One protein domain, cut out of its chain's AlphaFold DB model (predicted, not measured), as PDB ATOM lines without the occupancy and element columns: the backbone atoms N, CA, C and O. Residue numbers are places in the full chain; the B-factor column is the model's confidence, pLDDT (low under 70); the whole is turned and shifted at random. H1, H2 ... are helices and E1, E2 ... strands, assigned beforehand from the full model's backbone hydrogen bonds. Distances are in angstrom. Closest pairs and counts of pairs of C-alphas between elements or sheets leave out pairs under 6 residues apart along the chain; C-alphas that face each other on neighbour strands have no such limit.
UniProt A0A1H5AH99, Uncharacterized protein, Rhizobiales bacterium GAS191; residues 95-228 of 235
ATOM      1  N   SER A  95      10.514  48.413  22.885       96.19
ATOM      2  CA  SER A  95      10.648  49.648  23.658       96.19
ATOM      3  C   SER A  95      11.168  49.416  25.081       96.19
ATOM      4  O   SER A  95      11.972  50.211  25.557       96.19
ATOM      5  N   LEU A  96      10.795  48.308  25.732       96.88
ATOM      6  CA  LEU A  96      11.342  47.916  27.032       96.88
ATOM      7  C   LEU A  96      12.805  47.469  26.904       96.88
ATOM      8  O   LEU A  96      13.627  47.849  27.733       96.88
ATOM      9  N   MET A  97      13.144  46.707  25.859       96.94
ATOM     10  CA  MET A  97      14.511  46.218  25.620       96.94
ATOM     11  C   MET A  97      15.543  47.342  25.471       96.94
ATOM     12  O   MET A  97      16.671  47.187  25.922       96.94
ATOM     13  N   PHE A  98      15.139  48.472  24.889       97.12
ATOM     14  CA  PHE A  98      15.972  49.669  24.727       97.12
ATOM     15  C   PHE A  98      15.659  50.759  25.763       97.12
ATOM     16  O   PHE A  98      16.000  51.925  25.571       97.12
ATOM     17  N   SER A  99      14.948  50.413  26.837       97.94
ATOM     18  CA  SER A  99      14.569  51.390  27.851       97.94
ATOM     19  C   SER A  99      15.716  51.657  28.833       97.94
ATOM     20  O   SER A  99      16.434  50.729  29.222       97.94
ATOM     21  N   PRO A 100      15.818  52.887  29.370       98.50
ATOM     22  CA  PRO A 100      16.819  53.198  30.384       98.50
ATOM     23  C   PRO A 100      16.659  52.400  31.686       98.50
ATOM     24  O   PRO A 100      17.596  52.329  32.483       98.50
ATOM     25  N   VAL A 101      15.480  51.814  31.940       98.31
ATOM     26  CA  VAL A 101      15.248  51.033  33.163       98.31
ATOM     27  C   VAL A 101      15.998  49.709  33.159       98.31
ATOM     28  O   VAL A 101      16.510  49.328  34.209       98.31
ATOM     29  N   LEU A 102      16.109  49.029  32.010       97.88
ATOM     30  CA  LEU A 102      16.845  47.764  31.931       97.88
ATOM     31  C   LEU A 102      18.349  47.991  32.081       97.88
ATOM     32  O   LEU A 102      19.020  47.186  32.720       97.88
ATOM     33  N   GLU A 103      18.860  49.104  31.557       97.81
ATOM     34  CA  GLU A 103      20.258  49.504  31.726       97.81
ATOM     35  C   GLU A 103      20.579  49.896  33.177       97.81
ATOM     36  O   GLU A 103      21.654  49.589  33.697       97.81
ATOM     37  N   ALA A 104      19.660  50.591  33.856       98.25
ATOM     38  CA  ALA A 104      19.860  51.063  35.227       98.25
ATOM     39  C   ALA A 104      19.733  49.957  36.289       98.25
ATOM     40  O   ALA A 104      20.289  50.097  37.389       98.25
ATOM     41  N   MET A 105      19.011  48.887  35.954       98.25
ATOM     42  CA  MET A 105      18.692  47.752  36.811       98.25
ATOM     43  C   MET A 105      19.944  47.088  37.404       98.25
ATOM     44  O   MET A 105      20.935  46.838  36.717       98.25
ATOM     45  N   SER A 106      19.906  46.755  38.694       98.31
ATOM     46  CA  SER A 106      20.949  45.942  39.320       98.31
ATOM     47  C   SER A 106      20.908  44.486  38.843       98.31
ATOM     48  O   SER A 106      19.874  43.958  38.430       98.31
ATOM     49  N   LYS A 107      22.031  43.776  38.987       97.62
ATOM     50  CA  LYS A 107      22.106  42.337  38.689       97.62
ATOM     51  C   LYS A 107      21.054  41.528  39.460       97.62
ATOM     52  O   LYS A 107      20.438  40.629  38.892       97.62
ATOM     53  N   ASN A 108      20.820  41.858  40.732       97.69
ATOM     54  CA  ASN A 108      19.863  41.134  41.572       97.69
ATOM     55  C   ASN A 108      18.424  41.372  41.105       97.69
ATOM     56  O   ASN A 108      17.652  40.420  41.013       97.69
ATOM     57  N   CYS A 109      18.082  42.608  40.731       97.94
ATOM     58  CA  CYS A 109      16.792  42.903  40.113       97.94
ATOM     59  C   CYS A 109      16.624  42.165  38.776       97.94
ATOM     60  O   CYS A 109      15.558  41.611  38.520       97.94
ATOM     61  N   GLY A 110      17.685  42.034  37.971       97.19
ATOM     62  CA  GLY A 110      17.662  41.217  36.752       97.19
ATOM     63  C   GLY A 110      17.368  39.736  37.007       97.19
ATOM     64  O   GLY A 110      16.585  39.129  36.277       97.19
ATOM     65  N   LEU A 111      17.930  39.156  38.072       96.06
ATOM     66  CA  LEU A 111      17.641  37.772  38.474       96.06
ATOM     67  C   LEU A 111      16.193  37.591  38.949       96.06
ATOM     68  O   LEU A 111      15.570  36.575  38.633       96.06
ATOM     69  N   ILE A 112      15.651  38.575  39.673       96.19
ATOM     70  CA  ILE A 112      14.236  38.608  40.068       96.19
ATOM     71  C   ILE A 112      13.332  38.690  38.833       96.19
ATOM     72  O   ILE A 112      12.384  37.914  38.719       96.19
ATOM     73  N   LEU A 113      13.646  39.574  37.885       95.94
ATOM     74  CA  LEU A 113      12.887  39.724  36.646       95.94
ATOM     75  C   LEU A 113      12.853  38.414  35.850       95.94
ATOM     76  O   LEU A 113      11.780  37.915  35.517       95.94
ATOM     77  N   LEU A 114      14.023  37.803  35.643       94.44
ATOM     78  CA  LEU A 114      14.157  36.524  34.945       94.44
ATOM     79  C   LEU A 114      13.412  35.389  35.661       94.44
ATOM     80  O   LEU A 114      12.921  34.450  35.033       94.44
ATOM     81  N   HIS A 115      13.339  35.425  36.992       94.38
ATOM     82  CA  HIS A 115      12.537  34.463  37.737       94.38
ATOM     83  C   HIS A 115      11.046  34.589  37.407       94.38
ATOM     84  O   HIS A 115      10.431  33.574  37.074       94.38
ATOM     85  N   PHE A 116      10.491  35.802  37.438       94.31
ATOM     86  CA  PHE A 116       9.082  36.025  37.115       94.31
ATOM     87  C   PHE A 116       8.752  35.694  35.661       94.31
ATOM     88  O   PHE A 116       7.701  35.116  35.397       94.31
ATOM     89  N   GLU A 117       9.661  35.969  34.728       93.38
ATOM     90  CA  GLU A 117       9.504  35.571  33.326       93.38
ATOM     91  C   GLU A 117       9.438  34.053  33.168       93.38
ATOM     92  O   GLU A 117       8.517  33.535  32.537       93.38
ATOM     93  N   ARG A 118      10.366  33.317  33.796       91.31
ATOM     94  CA  ARG A 118      10.347  31.845  33.790       91.31
ATOM     95  C   ARG A 118       9.075  31.294  34.409       91.31
ATOM     96  O   ARG A 118       8.511  30.332  33.897       91.31
ATOM     97  N   GLU A 119       8.617  31.884  35.506       91.06
ATOM     98  CA  GLU A 119       7.389  31.439  36.149       91.06
ATOM     99  C   GLU A 119       6.152  31.717  35.294       91.06
ATOM    100  O   GLU A 119       5.289  30.850  35.180       91.06
ATOM    101  N   HIS A 120       6.083  32.884  34.660       89.25
ATOM    102  CA  HIS A 120       5.014  33.224  33.733       89.25
ATOM    103  C   HIS A 120       4.966  32.248  32.554       89.25
ATOM    104  O   HIS A 120       3.899  31.715  32.252       89.25
ATOM    105  N   MET A 121       6.119  31.941  31.946       87.81
ATOM    106  CA  MET A 121       6.223  30.933  30.882       87.81
ATOM    107  C   MET A 121       5.809  29.538  31.372       87.81
ATOM    108  O   MET A 121       5.029  28.860  30.709       87.81
ATOM    109  N   ARG A 122       6.235  29.132  32.576       85.69
ATOM    110  CA  ARG A 122       5.841  27.847  33.189       85.69
ATOM    111  C   ARG A 122       4.327  27.721  33.382       85.69
ATOM    112  O   ARG A 122       3.808  26.611  33.399       85.69
ATOM    113  N   ARG A 123       3.624  28.842  33.552       83.94
ATOM    114  CA  ARG A 123       2.165  28.904  33.713       83.94
ATOM    115  C   ARG A 123       1.417  29.178  32.398       83.94
ATOM    116  O   ARG A 123       0.260  29.582  32.447       83.94
ATOM    117  N   GLY A 124       2.069  29.036  31.240       81.44
ATOM    118  CA  GLY A 124       1.448  29.285  29.930       81.44
ATOM    119  C   GLY A 124       1.018  30.741  29.712       81.44
ATOM    120  O   GLY A 124       0.151  31.021  28.900       81.44
ATOM    121  N   GLY A 125       1.566  31.671  30.493       81.81
ATOM    122  CA  GLY A 125       1.318  33.102  30.381       81.81
ATOM    123  C   GLY A 125      -0.068  33.632  30.753       81.81
ATOM    124  O   GLY A 125      -0.305  34.830  30.631       81.81
ATOM    125  N   ALA A 126      -0.956  32.793  31.285       83.12
ATOM    126  CA  ALA A 126      -2.300  33.215  31.686       83.12
ATOM    127  C   ALA A 126      -2.362  33.904  33.069       83.12
ATOM    128  O   ALA A 126      -3.350  34.549  33.404       83.12
ATOM    129  N   HIS A 127      -1.312  33.785  33.890       87.75
ATOM    130  CA  HIS A 127      -1.365  34.079  35.334       87.75
ATOM    131  C   HIS A 127      -0.566  35.320  35.766       87.75
ATOM    132  O   HIS A 127       0.023  35.355  36.853       87.75
ATOM    133  N   ASN A 128      -0.507  36.354  34.928       90.00
ATOM    134  CA  ASN A 128       0.176  37.593  35.292       90.00
ATOM    135  C   ASN A 128      -0.573  38.340  36.417       90.00
ATOM    136  O   ASN A 128      -1.759  38.644  36.291       90.00
ATOM    137  N   GLY A 129       0.127  38.645  37.516       87.75
ATOM    138  CA  GLY A 129      -0.460  39.166  38.762       87.75
ATOM    139  C   GLY A 129      -0.590  38.124  39.876       87.75
ATOM    140  O   GLY A 129      -0.854  38.483  41.023       87.75
ATOM    141  N   GLU A 130      -0.357  36.850  39.553       92.06
ATOM    142  CA  GLU A 130      -0.334  35.720  40.491       92.06
ATOM    143  C   GLU A 130       1.050  35.036  40.529       92.06
ATOM    144  O   GLU A 130       1.188  33.908  41.019       92.06
ATOM    145  N   LEU A 131       2.082  35.699  39.991       88.94
ATOM    146  CA  LEU A 131       3.455  35.196  39.926       88.94
ATOM    147  C   LEU A 131       4.134  35.284  41.298       88.94
ATOM    148  O   LEU A 131       3.839  36.162  42.110       88.94
ATOM    149  N   GLY A 132       5.056  34.367  41.568       79.75
ATOM    150  CA  GLY A 132       5.878  34.301  42.772       79.75
ATOM    151  C   GLY A 132       5.142  33.892  44.036       79.75
ATOM    152  O   GLY A 132       5.805  33.635  45.032       79.75
ATOM    153  N   GLY A 133       3.806  33.821  44.029       78.25
ATOM    154  CA  GLY A 133       3.009  33.572  45.228       78.25
ATOM    155  C   GLY A 133       3.470  34.443  46.406       78.25
ATOM    156  O   GLY A 133       3.485  35.669  46.321       78.25
ATOM    157  N   SER A 134       3.883  33.799  47.504       74.88
ATOM    158  CA  SER A 134       4.476  34.472  48.670       74.88
ATOM    159  C   SER A 134       5.989  34.688  48.523       74.88
ATOM    160  O   SER A 134       6.680  33.918  47.862       74.88
ATOM    161  N   TYR A 135       6.546  35.657  49.259       80.56
ATOM    162  CA  TYR A 135       7.997  35.900  49.369       80.56
ATOM    163  C   TYR A 135       8.836  34.618  49.562       80.56
ATOM    164  O   TYR A 135       9.938  34.486  49.030       80.56
ATOM    165  N   ARG A 136       8.298  33.628  50.288       81.19
ATOM    166  CA  ARG A 136       8.959  32.343  50.549       81.19
ATOM    167  C   ARG A 136       9.189  31.515  49.282       81.19
ATOM    168  O   ARG A 136      10.170  30.779  49.229       81.19
ATOM    169  N   ALA A 137       8.304  31.600  48.292       83.62
ATOM    170  CA  ALA A 137       8.479  30.892  47.028       83.62
ATOM    171  C   ALA A 137       9.592  31.539  46.193       83.62
ATOM    172  O   ALA A 137      10.476  30.820  45.736       83.62
ATOM    173  N   VAL A 138       9.635  32.876  46.132       86.69
ATOM    174  CA  VAL A 138      10.740  33.626  45.502       86.69
ATOM    175  C   VAL A 138      12.086  33.286  46.154       86.69
ATOM    176  O   VAL A 138      13.072  33.039  45.467       86.69
ATOM    177  N   LYS A 139      12.128  33.176  47.487       89.19
ATOM    178  CA  LYS A 139      13.336  32.761  48.220       89.19
ATOM    179  C   LYS A 139      13.867  31.386  47.806       89.19
ATOM    180  O   LYS A 139      15.071  31.175  47.835       89.19
ATOM    181  N   LYS A 140      12.992  30.442  47.454       88.25
ATOM    182  CA  LYS A 140      13.404  29.083  47.063       88.25
ATOM    183  C   LYS A 140      13.864  28.992  45.609       88.25
ATOM    184  O   LYS A 140      14.662  28.124  45.285       88.25
ATOM    185  N   SER A 141      13.311  29.826  44.736       86.94
ATOM    186  CA  SER A 141      13.523  29.753  43.288       86.94
ATOM    187  C   SER A 141      14.684  30.618  42.800       86.94
ATOM    188  O   SER A 141      15.261  30.353  41.740       86.94
ATOM    189  N   VAL A 142      15.004  31.674  43.544       90.19
ATOM    190  CA  VAL A 142      16.033  32.635  43.176       90.19
ATOM    191  C   VAL A 142      17.291  32.349  43.987       90.19
ATOM    192  O   VAL A 142      17.259  32.334  45.212       90.19
ATOM    193  N   HIS A 143      18.420  32.167  43.301       91.69
ATOM    194  CA  HIS A 143      19.744  31.976  43.906       91.69
ATOM    195  C   HIS A 143      20.311  33.304  44.444       91.69
ATOM    196  O   HIS A 143      21.411  33.722  44.089       91.69
ATOM    197  N   LEU A 144      19.523  34.009  45.255       94.00
ATOM    198  CA  LEU A 144      19.904  35.244  45.930       94.00
ATOM    199  C   LEU A 144      19.932  35.014  47.436       94.00
ATOM    200  O   LEU A 144      19.131  34.261  47.988       94.00
ATOM    201  N   HIS A 145      20.839  35.715  48.111       94.31
ATOM    202  CA  HIS A 145      20.835  35.746  49.563       94.31
ATOM    203  C   HIS A 145      19.550  36.419  50.064       94.31
ATOM    204  O   HIS A 145      19.082  37.396  49.480       94.31
ATOM    205  N   GLU A 146      18.992  35.936  51.175       91.69
ATOM    206  CA  GLU A 146      17.702  36.403  51.704       91.69
ATOM    207  C   GLU A 146      17.639  37.924  51.896       91.69
ATOM    208  O   GLU A 146      16.651  38.554  51.527       91.69
ATOM    209  N   ARG A 147      18.726  38.519  52.399       92.94
ATOM    210  CA  ARG A 147      18.860  39.976  52.588       92.94
ATOM    211  C   ARG A 147      18.788  40.799  51.294       92.94
ATOM    212  O   ARG A 147      18.534  41.995  51.351       92.94
ATOM    213  N   ASP A 148      19.036  40.183  50.141       95.56
ATOM    214  CA  ASP A 148      19.099  40.867  48.848       95.56
ATOM    215  C   ASP A 148      17.803  40.738  48.038       95.56
ATOM    216  O   ASP A 148      17.575  41.530  47.124       95.56
ATOM    217  N   ILE A 149      16.918  39.800  48.395       94.56
ATOM    218  CA  ILE A 149      15.633  39.597  47.708       94.56
ATOM    219  C   ILE A 149      14.718  40.809  47.904       94.56
ATOM    220  O   ILE A 149      14.157  41.320  46.938       94.56
ATOM    221  N   GLY A 150      14.573  41.286  49.146       93.44
ATOM    222  CA  GLY A 150      13.729  42.440  49.469       93.44
ATOM    223  C   GLY A 150      14.122  43.706  48.693       93.44
ATOM    224  O   GLY A 150      13.274  44.257  47.988       93.44
ATOM    225  N   PRO A 151      15.392  44.147  48.757       96.56
ATOM    226  CA  PRO A 151      15.873  45.283  47.974       96.56
ATOM    227  C   PRO A 151      15.730  45.099  46.460       96.56
ATOM    228  O   PRO A 151      15.338  46.042  45.779       96.56
ATOM    229  N   ALA A 152      15.975  43.897  45.929       97.12
ATOM    230  CA  ALA A 152      15.813  43.625  44.500       97.12
ATOM    231  C   ALA A 152      14.341  43.678  44.046       97.12
ATOM    232  O   ALA A 152      14.047  44.203  42.975       97.12
ATOM    233  N   LEU A 153      13.403  43.185  44.865       96.19
ATOM    234  CA  LEU A 153      11.964  43.338  44.612       96.19
ATOM    235  C   LEU A 153      11.540  44.809  44.670       96.19
ATOM    236  O   LEU A 153      10.803  45.266  43.799       96.19
ATOM    237  N   ALA A 154      12.017  45.555  45.671       96.44
ATOM    238  CA  ALA A 154      11.732  46.982  45.801       96.44
ATOM    239  C   ALA A 154      12.246  47.770  44.587       96.44
ATOM    240  O   ALA A 154      11.523  48.608  44.053       96.44
ATOM    241  N   GLU A 155      13.453  47.460  44.111       98.25
ATOM    242  CA  GLU A 155      14.017  48.022  42.885       98.25
ATOM    243  C   GLU A 155      13.150  47.703  41.660       98.25
ATOM    244  O   GLU A 155      12.788  48.614  40.917       98.25
ATOM    245  N   ALA A 156      12.764  46.437  41.467       97.88
ATOM    246  CA  ALA A 156      11.949  46.015  40.329       97.88
ATOM    247  C   ALA A 156      10.584  46.730  40.289       97.88
ATOM    248  O   ALA A 156      10.122  47.136  39.218       97.88
ATOM    249  N   ILE A 157       9.953  46.919  41.455       97.31
ATOM    250  CA  ILE A 157       8.700  47.679  41.595       97.31
ATOM    251  C   ILE A 157       8.940  49.163  41.300       97.31
ATOM    252  O   ILE A 157       8.192  49.783  40.544       97.31
ATOM    253  N   ALA A 158      10.003  49.743  41.859       97.94
ATOM    254  CA  ALA A 158      10.330  51.153  41.679       97.94
ATOM    255  C   ALA A 158      10.708  51.497  40.228       97.94
ATOM    256  O   ALA A 158      10.404  52.592  39.757       97.94
ATOM    257  N   LEU A 159      11.310  50.573  39.484       98.38
ATOM    258  CA  LEU A 159      11.567  50.732  38.052       98.38
ATOM    259  C   LEU A 159      10.318  50.500  37.187       98.38
ATOM    260  O   LEU A 159      10.347  50.783  35.992       98.38
ATOM    261  N   GLY A 160       9.209  50.034  37.769       97.81
ATOM    262  CA  GLY A 160       7.986  49.735  37.027       97.81
ATOM    263  C   GLY A 160       8.131  48.521  36.111       97.81
ATOM    264  O   GLY A 160       7.484  48.466  35.069       97.81
ATOM    265  N   LEU A 161       9.007  47.579  36.477       97.81
ATOM    266  CA  LEU A 161       9.180  46.303  35.782       97.81
ATOM    267  C   LEU A 161       8.168  45.275  36.296       97.81
ATOM    268  O   LEU A 161       7.581  44.530  35.513       97.81
ATOM    269  N   ILE A 162       7.917  45.284  37.607       96.88
ATOM    270  CA  ILE A 162       6.900  44.449  38.247       96.88
ATOM    271  C   ILE A 162       5.939  45.294  39.088       96.88
ATOM    272  O   ILE A 162       6.260  46.404  39.506       96.88
ATOM    273  N   TYR A 163       4.773  44.737  39.390       95.19
ATOM    274  CA  TYR A 163       3.821  45.274  40.356       95.19
ATOM    275  C   TYR A 163       3.461  44.211  41.393       95.19
ATOM    276  O   TYR A 163       3.529  43.011  41.121       95.19
ATOM    277  N   GLN A 164       3.051  44.656  42.581       93.56
ATOM    278  CA  GLN A 164       2.494  43.790  43.616       93.56
ATOM    279  C   GLN A 164       0.966  43.866  43.556       93.56
ATOM    280  O   GLN A 164       0.377  44.917  43.793       93.56
ATOM    281  N   GLY A 165       0.336  42.761  43.173       88.69
ATOM    282  CA  GLY A 165      -1.108  42.576  43.196       88.69
ATOM    283  C   GLY A 165      -1.592  41.926  44.500       88.69
ATOM    284  O   GLY A 165      -0.789  41.579  45.368       88.69
ATOM    285  N   PRO A 166      -2.911  41.711  44.637       86.69
ATOM    286  CA  PRO A 166      -3.498  41.106  45.833       86.69
ATOM    287  C   PRO A 166      -3.079  39.641  46.039       86.69
ATOM    288  O   PRO A 166      -2.985  39.184  47.173       86.69
ATOM    289  N   LYS A 167      -2.813  38.907  44.951       87.75
ATOM    290  CA  LYS A 167      -2.483  37.471  44.979       87.75
ATOM    291  C   LYS A 167      -0.994  37.159  44.785       87.75
ATOM    292  O   LYS A 167      -0.598  36.001  44.905       87.75
ATOM    293  N   GLY A 168      -0.169  38.151  44.460       91.69
ATOM    294  CA  GLY A 168       1.235  37.937  44.118       91.69
ATOM    295  C   GLY A 168       1.811  39.088  43.307       91.69
ATOM    296  O   GLY A 168       1.384  40.232  43.437       91.69
ATOM    297  N   PHE A 169       2.789  38.785  42.464       94.81
ATOM    298  CA  PHE A 169       3.444  39.755  41.597       94.81
ATOM    299  C   PHE A 169       3.004  39.592  40.141       94.81
ATOM    300  O   PHE A 169       2.533  38.536  39.715       94.81
ATOM    301  N   GLY A 170       3.176  40.646  39.355       93.50
ATOM    302  CA  GLY A 170       3.005  40.602  37.906       93.50
ATOM    303  C   GLY A 170       3.987  41.520  37.195       93.50
ATOM    304  O   GLY A 170       4.569  42.411  37.806       93.50
ATOM    305  N   MET A 171       4.180  41.294  35.902       95.62
ATOM    306  CA  MET A 171       5.025  42.103  35.028       95.62
ATOM    307  C   MET A 171       4.224  43.261  34.433       95.62
ATOM    308  O   MET A 171       3.084  43.091  33.997       95.62
ATOM    309  N   CYS A 172       4.828  44.447  34.399       96.62
ATOM    310  CA  CYS A 172       4.157  45.693  34.018       96.62
ATOM    311  C   CYS A 172       3.970  45.897  32.506       96.62
ATOM    312  O   CYS A 172       3.437  46.930  32.112       96.62
ATOM    313  N   TRP A 173       4.406  44.959  31.663       95.06
ATOM    314  CA  TRP A 173       4.248  45.019  30.202       95.06
ATOM    315  C   TRP A 173       3.369  43.899  29.629       95.06
ATOM    316  O   TRP A 173       3.202  43.815  28.416       95.06
ATOM    317  N   LEU A 174       2.808  43.046  30.488       91.12
ATOM    318  CA  LEU A 174       1.898  41.973  30.098       91.12
ATOM    319  C   LEU A 174       0.504  42.258  30.656       91.12
ATOM    320  O   LEU A 174       0.365  42.837  31.739       91.12
ATOM    321  N   LYS A 175      -0.535  41.854  29.919       89.81
ATOM    322  CA  LYS A 175      -1.919  41.909  30.410       89.81
ATOM    323  C   LYS A 175      -2.046  41.081  31.685       89.81
ATOM    324  O   LYS A 175      -1.295  40.129  31.882       89.81
ATOM    325  N   ARG A 176      -2.958  41.466  32.567       89.75
ATOM    326  CA  ARG A 176      -3.255  40.716  33.791       89.75
ATOM    327  C   ARG A 176      -4.128  39.501  33.488       89.75
ATOM    328  O   ARG A 176      -4.789  39.461  32.452       89.75
ATOM    329  N   CYS A 177      -4.174  38.544  34.416       85.12
ATOM    330  CA  CYS A 177      -5.058  37.377  34.307       85.12
ATOM    331  C   CYS A 177      -6.555  37.741  34.253       85.12
ATOM    332  O   CYS A 177      -7.345  36.990  33.693       85.12
ATOM    333  N   ASP A 178      -6.940  38.904  34.784       84.81
ATOM    334  CA  ASP A 178      -8.303  39.453  34.719       84.81
ATOM    335  C   ASP A 178      -8.588  40.248  33.424       84.81
ATOM    336  O   ASP A 178      -9.653  40.841  33.277       84.81
ATOM    337  N   GLY A 179      -7.635  40.291  32.485       86.00
ATOM    338  CA  GLY A 179      -7.746  41.041  31.234       86.00
ATOM    339  C   GLY A 179      -7.375  42.524  31.334       86.00
ATOM    340  O   GLY A 179      -7.268  43.179  30.295       86.00
ATOM    341  N   THR A 180      -7.110  43.056  32.535       86.50
ATOM    342  CA  THR A 180      -6.672  44.450  32.714       86.50
ATOM    343  C   THR A 180      -5.406  44.712  31.890       86.50
ATOM    344  O   THR A 180      -4.469  43.897  31.921       86.50
ATOM    345  N   PRO A 181      -5.330  45.841  31.158       88.75
ATOM    346  CA  PRO A 181      -4.150  46.176  30.375       88.75
ATOM    347  C   PRO A 181      -2.907  46.341  31.254       88.75
ATOM    348  O   PRO A 181      -2.975  46.657  32.446       88.75
ATOM    349  N   ALA A 182      -1.747  46.124  30.639       90.94
ATOM    350  CA  ALA A 182      -0.473  46.328  31.298       90.94
ATOM    351  C   ALA A 182      -0.289  47.822  31.641       90.94
ATOM    352  O   ALA A 182      -0.629  48.680  30.829       90.94
ATOM    353  N   PRO A 183       0.241  48.167  32.823       91.69
ATOM    354  CA  PRO A 183       0.356  49.563  33.234       91.69
ATOM    355  C   PRO A 183       1.533  50.337  32.607       91.69
ATOM    356  O   PRO A 183       1.579  51.557  32.740       91.69
ATOM    357  N   HIS A 184       2.509  49.662  31.986       94.06
ATOM    358  CA  HIS A 184       3.669  50.268  31.303       94.06
ATOM    359  C   HIS A 184       4.472  51.294  32.135       94.06
ATOM    360  O   HIS A 184       5.088  52.210  31.599       94.06
ATOM    361  N   TRP A 185       4.520  51.139  33.463       96.62
ATOM    362  CA  TRP A 185       5.120  52.132  34.369       96.62
ATOM    363  C   TRP A 185       6.594  52.453  34.107       96.62
ATOM    364  O   TRP A 185       7.047  53.540  34.461       96.62
ATOM    365  N   TRP A 186       7.339  51.541  33.490       97.69
ATOM    366  CA  TRP A 186       8.731  51.758  33.106       97.69
ATOM    367  C   TRP A 186       8.907  52.870  32.054       97.69
ATOM    368  O   TRP A 186       9.958  53.508  32.010       97.69
ATOM    369  N   GLU A 187       7.879  53.189  31.261       97.62
ATOM    370  CA  GLU A 187       7.943  54.228  30.220       97.62
ATOM    371  C   GLU A 187       8.107  55.651  30.778       97.62
ATOM    372  O   GLU A 187       8.462  56.581  30.040       97.62
ATOM    373  N   ARG A 188       7.890  55.838  32.089       97.88
ATOM    374  CA  ARG A 188       8.095  57.125  32.775       97.88
ATOM    375  C   ARG A 188       9.560  57.558  32.805       97.88
ATOM    376  O   ARG A 188       9.846  58.742  32.971       97.88
ATOM    377  N   PHE A 189      10.493  56.622  32.648       98.06
ATOM    378  CA  PHE A 189      11.919  56.910  32.693       98.06
ATOM    379  C   PHE A 189      12.449  57.224  31.299       98.06
ATOM    380  O   PHE A 189      12.611  56.341  30.462       98.06
ATOM    381  N   LYS A 190      12.746  58.503  31.059       97.69
ATOM    382  CA  LYS A 190      13.305  58.967  29.780       97.69
ATOM    383  C   LYS A 190      14.830  58.920  29.723       97.69
ATOM    384  O   LYS A 190      15.393  58.992  28.640       97.69
ATOM    385  N   THR A 191      15.504  58.807  30.868       98.38
ATOM    386  CA  THR A 191      16.970  58.830  30.945       98.38
ATOM    387  C   THR A 191      17.504  57.783  31.915       98.38
ATOM    388  O   THR A 191      16.868  57.465  32.925       98.38
ATOM    389  N   TYR A 192      18.716  57.293  31.635       98.31
ATOM    390  CA  TYR A 192      19.429  56.343  32.493       98.31
ATOM    391  C   TYR A 192      19.620  56.900  33.906       98.31
ATOM    392  O   TYR A 192      19.329  56.228  34.892       98.31
ATOM    393  N   ARG A 193      20.041  58.168  34.020       98.25
ATOM    394  CA  ARG A 193      20.304  58.822  35.310       98.25
ATOM    395  C   ARG A 193      19.061  58.866  36.203       98.25
ATOM    396  O   ARG A 193      19.178  58.606  37.398       98.25
ATOM    397  N   ALA A 194      17.884  59.153  35.639       98.19
ATOM    398  CA  ALA A 194      16.630  59.167  36.391       98.19
ATOM    399  C   ALA A 194      16.242  57.762  36.879       98.19
ATOM    400  O   ALA A 194      15.926  57.585  38.056       98.19
ATOM    401  N   ALA A 195      16.330  56.755  36.003       98.38
ATOM    402  CA  ALA A 195      16.075  55.363  36.373       98.38
ATOM    403  C   ALA A 195      17.052  54.880  37.456       98.38
ATOM    404  O   ALA A 195      16.639  54.287  38.453       98.38
ATOM    405  N   LYS A 196      18.341  55.210  37.317       98.50
ATOM    406  CA  LYS A 196      19.388  54.823  38.264       98.50
ATOM    407  C   LYS A 196      19.208  55.460  39.636       98.50
ATOM    408  O   LYS A 196      19.407  54.786  40.643       98.50
ATOM    409  N   ALA A 197      18.800  56.729  39.685       98.12
ATOM    410  CA  ALA A 197      18.502  57.417  40.937       98.12
ATOM    411  C   ALA A 197      17.339  56.748  41.689       98.12
ATOM    412  O   ALA A 197      17.453  56.501  42.888       98.12
ATOM    413  N   VAL A 198      16.258  56.391  40.984       98.25
ATOM    414  CA  VAL A 198      15.108  55.698  41.589       98.25
ATOM    415  C   VAL A 198      15.462  54.276  42.024       98.25
ATOM    416  O   VAL A 198      15.108  53.888  43.135       98.25
ATOM    417  N   SER A 199      16.201  53.524  41.199       98.12
ATOM    418  CA  SER A 199      16.722  52.195  41.558       98.12
ATOM    419  C   SER A 199      17.532  52.261  42.857       98.12
ATOM    420  O   SER A 199      17.219  51.558  43.817       98.12
ATOM    421  N   LYS A 200      18.508  53.176  42.937       97.94
ATOM    422  CA  LYS A 200      19.343  53.346  44.130       97.94
ATOM    423  C   LYS A 200      18.519  53.727  45.362       97.94
ATOM    424  O   LYS A 200      18.639  53.071  46.390       97.94
ATOM    425  N   ALA A 201      17.643  54.725  45.247       96.88
ATOM    426  CA  ALA A 201      16.794  55.156  46.357       96.88
ATOM    427  C   ALA A 201      15.884  54.025  46.875       96.88
ATOM    428  O   ALA A 201      15.683  53.898  48.082       96.88
ATOM    429  N   ALA A 202      15.364  53.179  45.981       96.75
ATOM    430  CA  ALA A 202      14.551  52.025  46.354       96.75
ATOM    431  C   ALA A 202      15.363  50.961  47.109       96.75
ATOM    432  O   ALA A 202      14.903  50.464  48.138       96.75
ATOM    433  N   ILE A 203      16.577  50.650  46.639       96.50
ATOM    434  CA  ILE A 203      17.494  49.715  47.312       96.50
ATOM    435  C   ILE A 203      17.868  50.243  48.700       96.50
ATOM    436  O   ILE A 203      17.757  49.511  49.684       96.50
ATOM    437  N   ASP A 204      18.276  51.510  48.790       95.19
ATOM    438  CA  ASP A 204      18.719  52.131  50.040       95.19
ATOM    439  C   ASP A 204      17.565  52.191  51.057       95.19
ATOM    440  O   ASP A 204      17.736  51.820  52.217       95.19
ATOM    441  N   SER A 205      16.350  52.546  50.618       92.19
ATOM    442  CA  SER A 205      15.159  52.553  51.480       92.19
ATOM    443  C   SER A 205      14.744  51.155  51.951       92.19
ATOM    444  O   SER A 205      14.212  51.002  53.055       92.19
ATOM    445  N   ALA A 206      14.970  50.125  51.132       92.12
ATOM    446  CA  ALA A 206      14.700  48.741  51.506       92.12
ATOM    447  C   ALA A 206      15.728  48.185  52.503       92.12
ATOM    448  O   ALA A 206      15.389  47.278  53.260       92.12
ATOM    449  N   ARG A 207      16.948  48.734  52.513       91.12
ATOM    450  CA  ARG A 207      18.046  48.368  53.421       91.12
ATOM    451  C   ARG A 207      18.101  49.210  54.696       91.12
ATOM    452  O   ARG A 207      19.008  49.008  55.496       91.12
ATOM    453  N   ASP A 208      17.179  50.156  54.884       89.06
ATOM    454  CA  ASP A 208      17.203  51.045  56.046       89.06
ATOM    455  C   ASP A 208      17.078  50.232  57.356       89.06
ATOM    456  O   ASP A 208      16.004  49.680  57.643       89.06
ATOM    457  N   PRO A 209      18.136  50.185  58.192       77.19
ATOM    458  CA  PRO A 209      18.148  49.396  59.419       77.19
ATOM    459  C   PRO A 209      17.083  49.860  60.417       77.19
ATOM    460  O   PRO A 209      16.615  49.069  61.235       77.19
ATOM    461  N   LYS A 210      16.632  51.123  60.347       80.12
ATOM    462  CA  LYS A 210      15.534  51.608  61.195       80.12
ATOM    463  C   LYS A 210      14.224  50.907  60.857       80.12
ATOM    464  O   LYS A 210      13.472  50.551  61.765       80.12
ATOM    465  N   ARG A 211      13.958  50.663  59.569       75.44
ATOM    466  CA  ARG A 211      12.771  49.918  59.125       75.44
ATOM    467  C   ARG A 211      12.853  48.451  59.513       75.44
ATOM    468  O   ARG A 211      11.842  47.884  59.924       75.44
ATOM    469  N   GLU A 212      14.034  47.845  59.437       74.38
ATOM    470  CA  GLU A 212      14.243  46.478  59.922       74.38
ATOM    471  C   GLU A 212      14.016  46.377  61.436       74.38
ATOM    472  O   GLU A 212      13.233  45.541  61.887       74.38
ATOM    473  N   ALA A 213      14.596  47.293  62.218       73.75
ATOM    474  CA  ALA A 213      14.398  47.356  63.663       73.75
ATOM    475  C   ALA A 213      12.924  47.582  64.036       73.75
ATOM    476  O   ALA A 213      12.404  46.955  64.960       73.75
ATOM    477  N   GLN A 214      12.214  48.444  63.304       79.12
ATOM    478  CA  GLN A 214      10.786  48.677  63.518       79.12
ATOM    479  C   GLN A 214       9.949  47.428  63.211       79.12
ATOM    480  O   GLN A 214       9.055  47.087  63.989       79.12
ATOM    481  N   ARG A 215      10.254  46.711  62.121       77.56
ATOM    482  CA  ARG A 215       9.604  45.433  61.788       77.56
ATOM    483  C   ARG A 215       9.860  44.376  62.860       77.56
ATOM    484  O   ARG A 215       8.910  43.727  63.290       77.56
ATOM    485  N   ALA A 216      11.097  44.258  63.342       77.12
ATOM    486  CA  ALA A 216      11.456  43.336  64.418       77.12
ATOM    487  C   ALA A 216      10.682  43.640  65.712       77.12
ATOM    488  O   ALA A 216      10.095  42.737  66.305       77.12
ATOM    489  N   ARG A 217      10.585  44.920  66.106       87.44
ATOM    490  CA  ARG A 217       9.784  45.354  67.267       87.44
ATOM    491  C   ARG A 217       8.297  45.031  67.107       87.44
ATOM    492  O   ARG A 217       7.657  44.605  68.064       87.44
ATOM    493  N   CYS A 218       7.733  45.237  65.918       87.75
ATOM    494  CA  CYS A 218       6.327  44.929  65.647       87.75
ATOM    495  C   CYS A 218       6.053  43.416  65.708       87.75
ATOM    496  O   CYS A 218       5.071  42.989  66.315       87.75
ATOM    497  N   LEU A 219       6.958  42.603  65.150       87.19
ATOM    498  CA  LEU A 219       6.866  41.147  65.197       87.19
ATOM    499  C   LEU A 219       6.983  40.610  66.630       87.19
ATOM    500  O   LEU A 219       6.197  39.747  67.012       87.19
ATOM    501  N   ALA A 220       7.907  41.152  67.429       86.00
ATOM    502  CA  ALA A 220       8.053  40.794  68.840       86.00
ATOM    503  C   ALA A 220       6.741  41.017  69.611       86.00
ATOM    504  O   ALA A 220       6.238  40.088  70.238       86.00
ATOM    505  N   LYS A 221       6.107  42.188  69.444       90.50
ATOM    506  CA  LYS A 221       4.803  42.495  70.060       90.50
ATOM    507  C   LYS A 221       3.679  41.551  69.613       90.50
ATOM    508  O   LYS A 221       2.816  41.196  70.410       90.50
ATOM    509  N   LEU A 222       3.654  41.148  68.340       90.31
ATOM    510  CA  LEU A 222       2.663  40.189  67.831       90.31
ATOM    511  C   LEU A 222       2.852  38.790  68.426       90.31
ATOM    512  O   LEU A 222       1.868  38.120  68.735       90.31
ATOM    513  N   LEU A 223       4.098  38.346  68.586       91.12
ATOM    514  CA  LEU A 223       4.411  37.060  69.206       91.12
ATOM    515  C   LEU A 223       4.105  37.064  70.708       91.12
ATOM    516  O   LEU A 223       3.581  36.072  71.203       91.12
ATOM    517  N   GLU A 224       4.357  38.172  71.409       90.19
ATOM    518  CA  GLU A 224       3.945  38.359  72.809       90.19
ATOM    519  C   GLU A 224       2.422  38.266  72.963       90.19
ATOM    520  O   GLU A 224       1.943  37.512  73.803       90.19
ATOM    521  N   ARG A 225       1.652  38.936  72.093       88.12
ATOM    522  CA  ARG A 225       0.180  38.836  72.088       88.12
ATOM    523  C   ARG A 225      -0.327  37.418  71.848       88.12
ATOM    524  O   ARG A 225      -1.299  37.024  72.468       88.12
ATOM    525  N   LYS A 226       0.322  36.653  70.965       88.69
ATOM    526  CA  LYS A 226      -0.030  35.243  70.723       88.69
ATOM    527  C   LYS A 226       0.366  34.314  71.871       88.69
ATOM    528  O   LYS A 226      -0.179  33.221  71.966       88.69
ATOM    529  N   ARG A 227       1.358  34.702  72.677       87.25
ATOM    530  CA  ARG A 227       1.825  33.930  73.834       87.25
ATOM    531  C   ARG A 227       1.035  34.214  75.098       87.25
ATOM    532  O   ARG A 227       1.055  33.356  75.968       87.25
ATOM    533  N   ALA A 228       0.394  35.375  75.218       83.31
ATOM    534  CA  ALA A 228      -0.523  35.649  76.315       83.31
ATOM    535  C   ALA A 228      -1.739  34.715  76.164       83.31
ATOM    536  O   ALA A 228      -2.517  34.907  75.228       83.31
TER     537      ALA A 228
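Overview. This is residues 95 to 228 of the 235 residues of an uncharacterized protein of Rhizobiales bacterium GAS191 (UniProt A0A1H5AH99). A compact body of short helices has one long helical arm: H4 lies in the middle of the body, H6 packs on it, the beginning of H2 meets it crosswise, and the small hairpin of E1 and E2 sits by its last residues and H2. Residues 208 to 228, nearly all of them in H7, stick out from this body and make the length of the whole. The printed part has 134 residues, with seven named helices and two named strands in the order H1 H2 H3 H4 E1 E2 H5 H6 H7; the two-stranded sheet, E1 - E2, is antiparallel, and the class is mostly helix. The whole is compact by its radius of gyration of the C-alphas, 16.1 A, yet elongated in outline, spanning 54 by 35 by 27 A.

Arrangement. H1, residues 100 to 104, touches H6, residues 192 to 206, closest at the C-alphas of Pro 100 and Tyr 192, 4.6 A apart. H2, residues 107 to 122, touches H4, residues 146 to 158, with residues 108 to 113 alone; the closest C-alphas, of Cys 109 and Ala 152, are 4.6 A apart, and the lines stand about perpendicular at 80 degrees. H3, residues 135 to 141, is close to H2 but not clearly touching, with the closest C-alphas, of His 115 and Ser 141, 7.3 A apart. H4 and H6 touch at a steep tilt of 43 degrees, opposite ways, closest at the C-alphas of Pro 151 and Ile 203, 4.8 A apart. E1, residues 162 to 164, and E2, residues 169 to 171, form a hairpin, with N 163 and O 170 at 2.8 A and N 170 and O 163 at 3.0 A, within hydrogen-bond range. The closest C-alphas of H4 and E1, of Ile 157 and Tyr 163, are 5.6 A apart. H5, residues 185 to 188, and H4 are near each other. H6 and H7, residues 209 to 227, meet only through their link. Every O i to N i+4 pair is within hydrogen-bond range in H1, H2, H3, H6 and H7, and 7 of 9 are in H4; H5 is too short for such a pair.

Along the chain. H1 begins at C-alpha 100, (16.819, 53.198, 30.384). H2 is 22.5 A long, H3 10.3 A, H4 19.3 A, E1 7.0 A and E2 7.2 A. H6 is 21.0 A long; H7 is 26.7 A long and ends at C-alpha 227, (1.825, 33.930, 73.834).

Size, cuts and confidence. The two C-alphas farthest apart, of Phe 98 and Ala 228, are 55.9 A apart. The printed part has no cut. The links H2 to H3 and E2 to H5 are long. No printed residue has a pLDDT under 70.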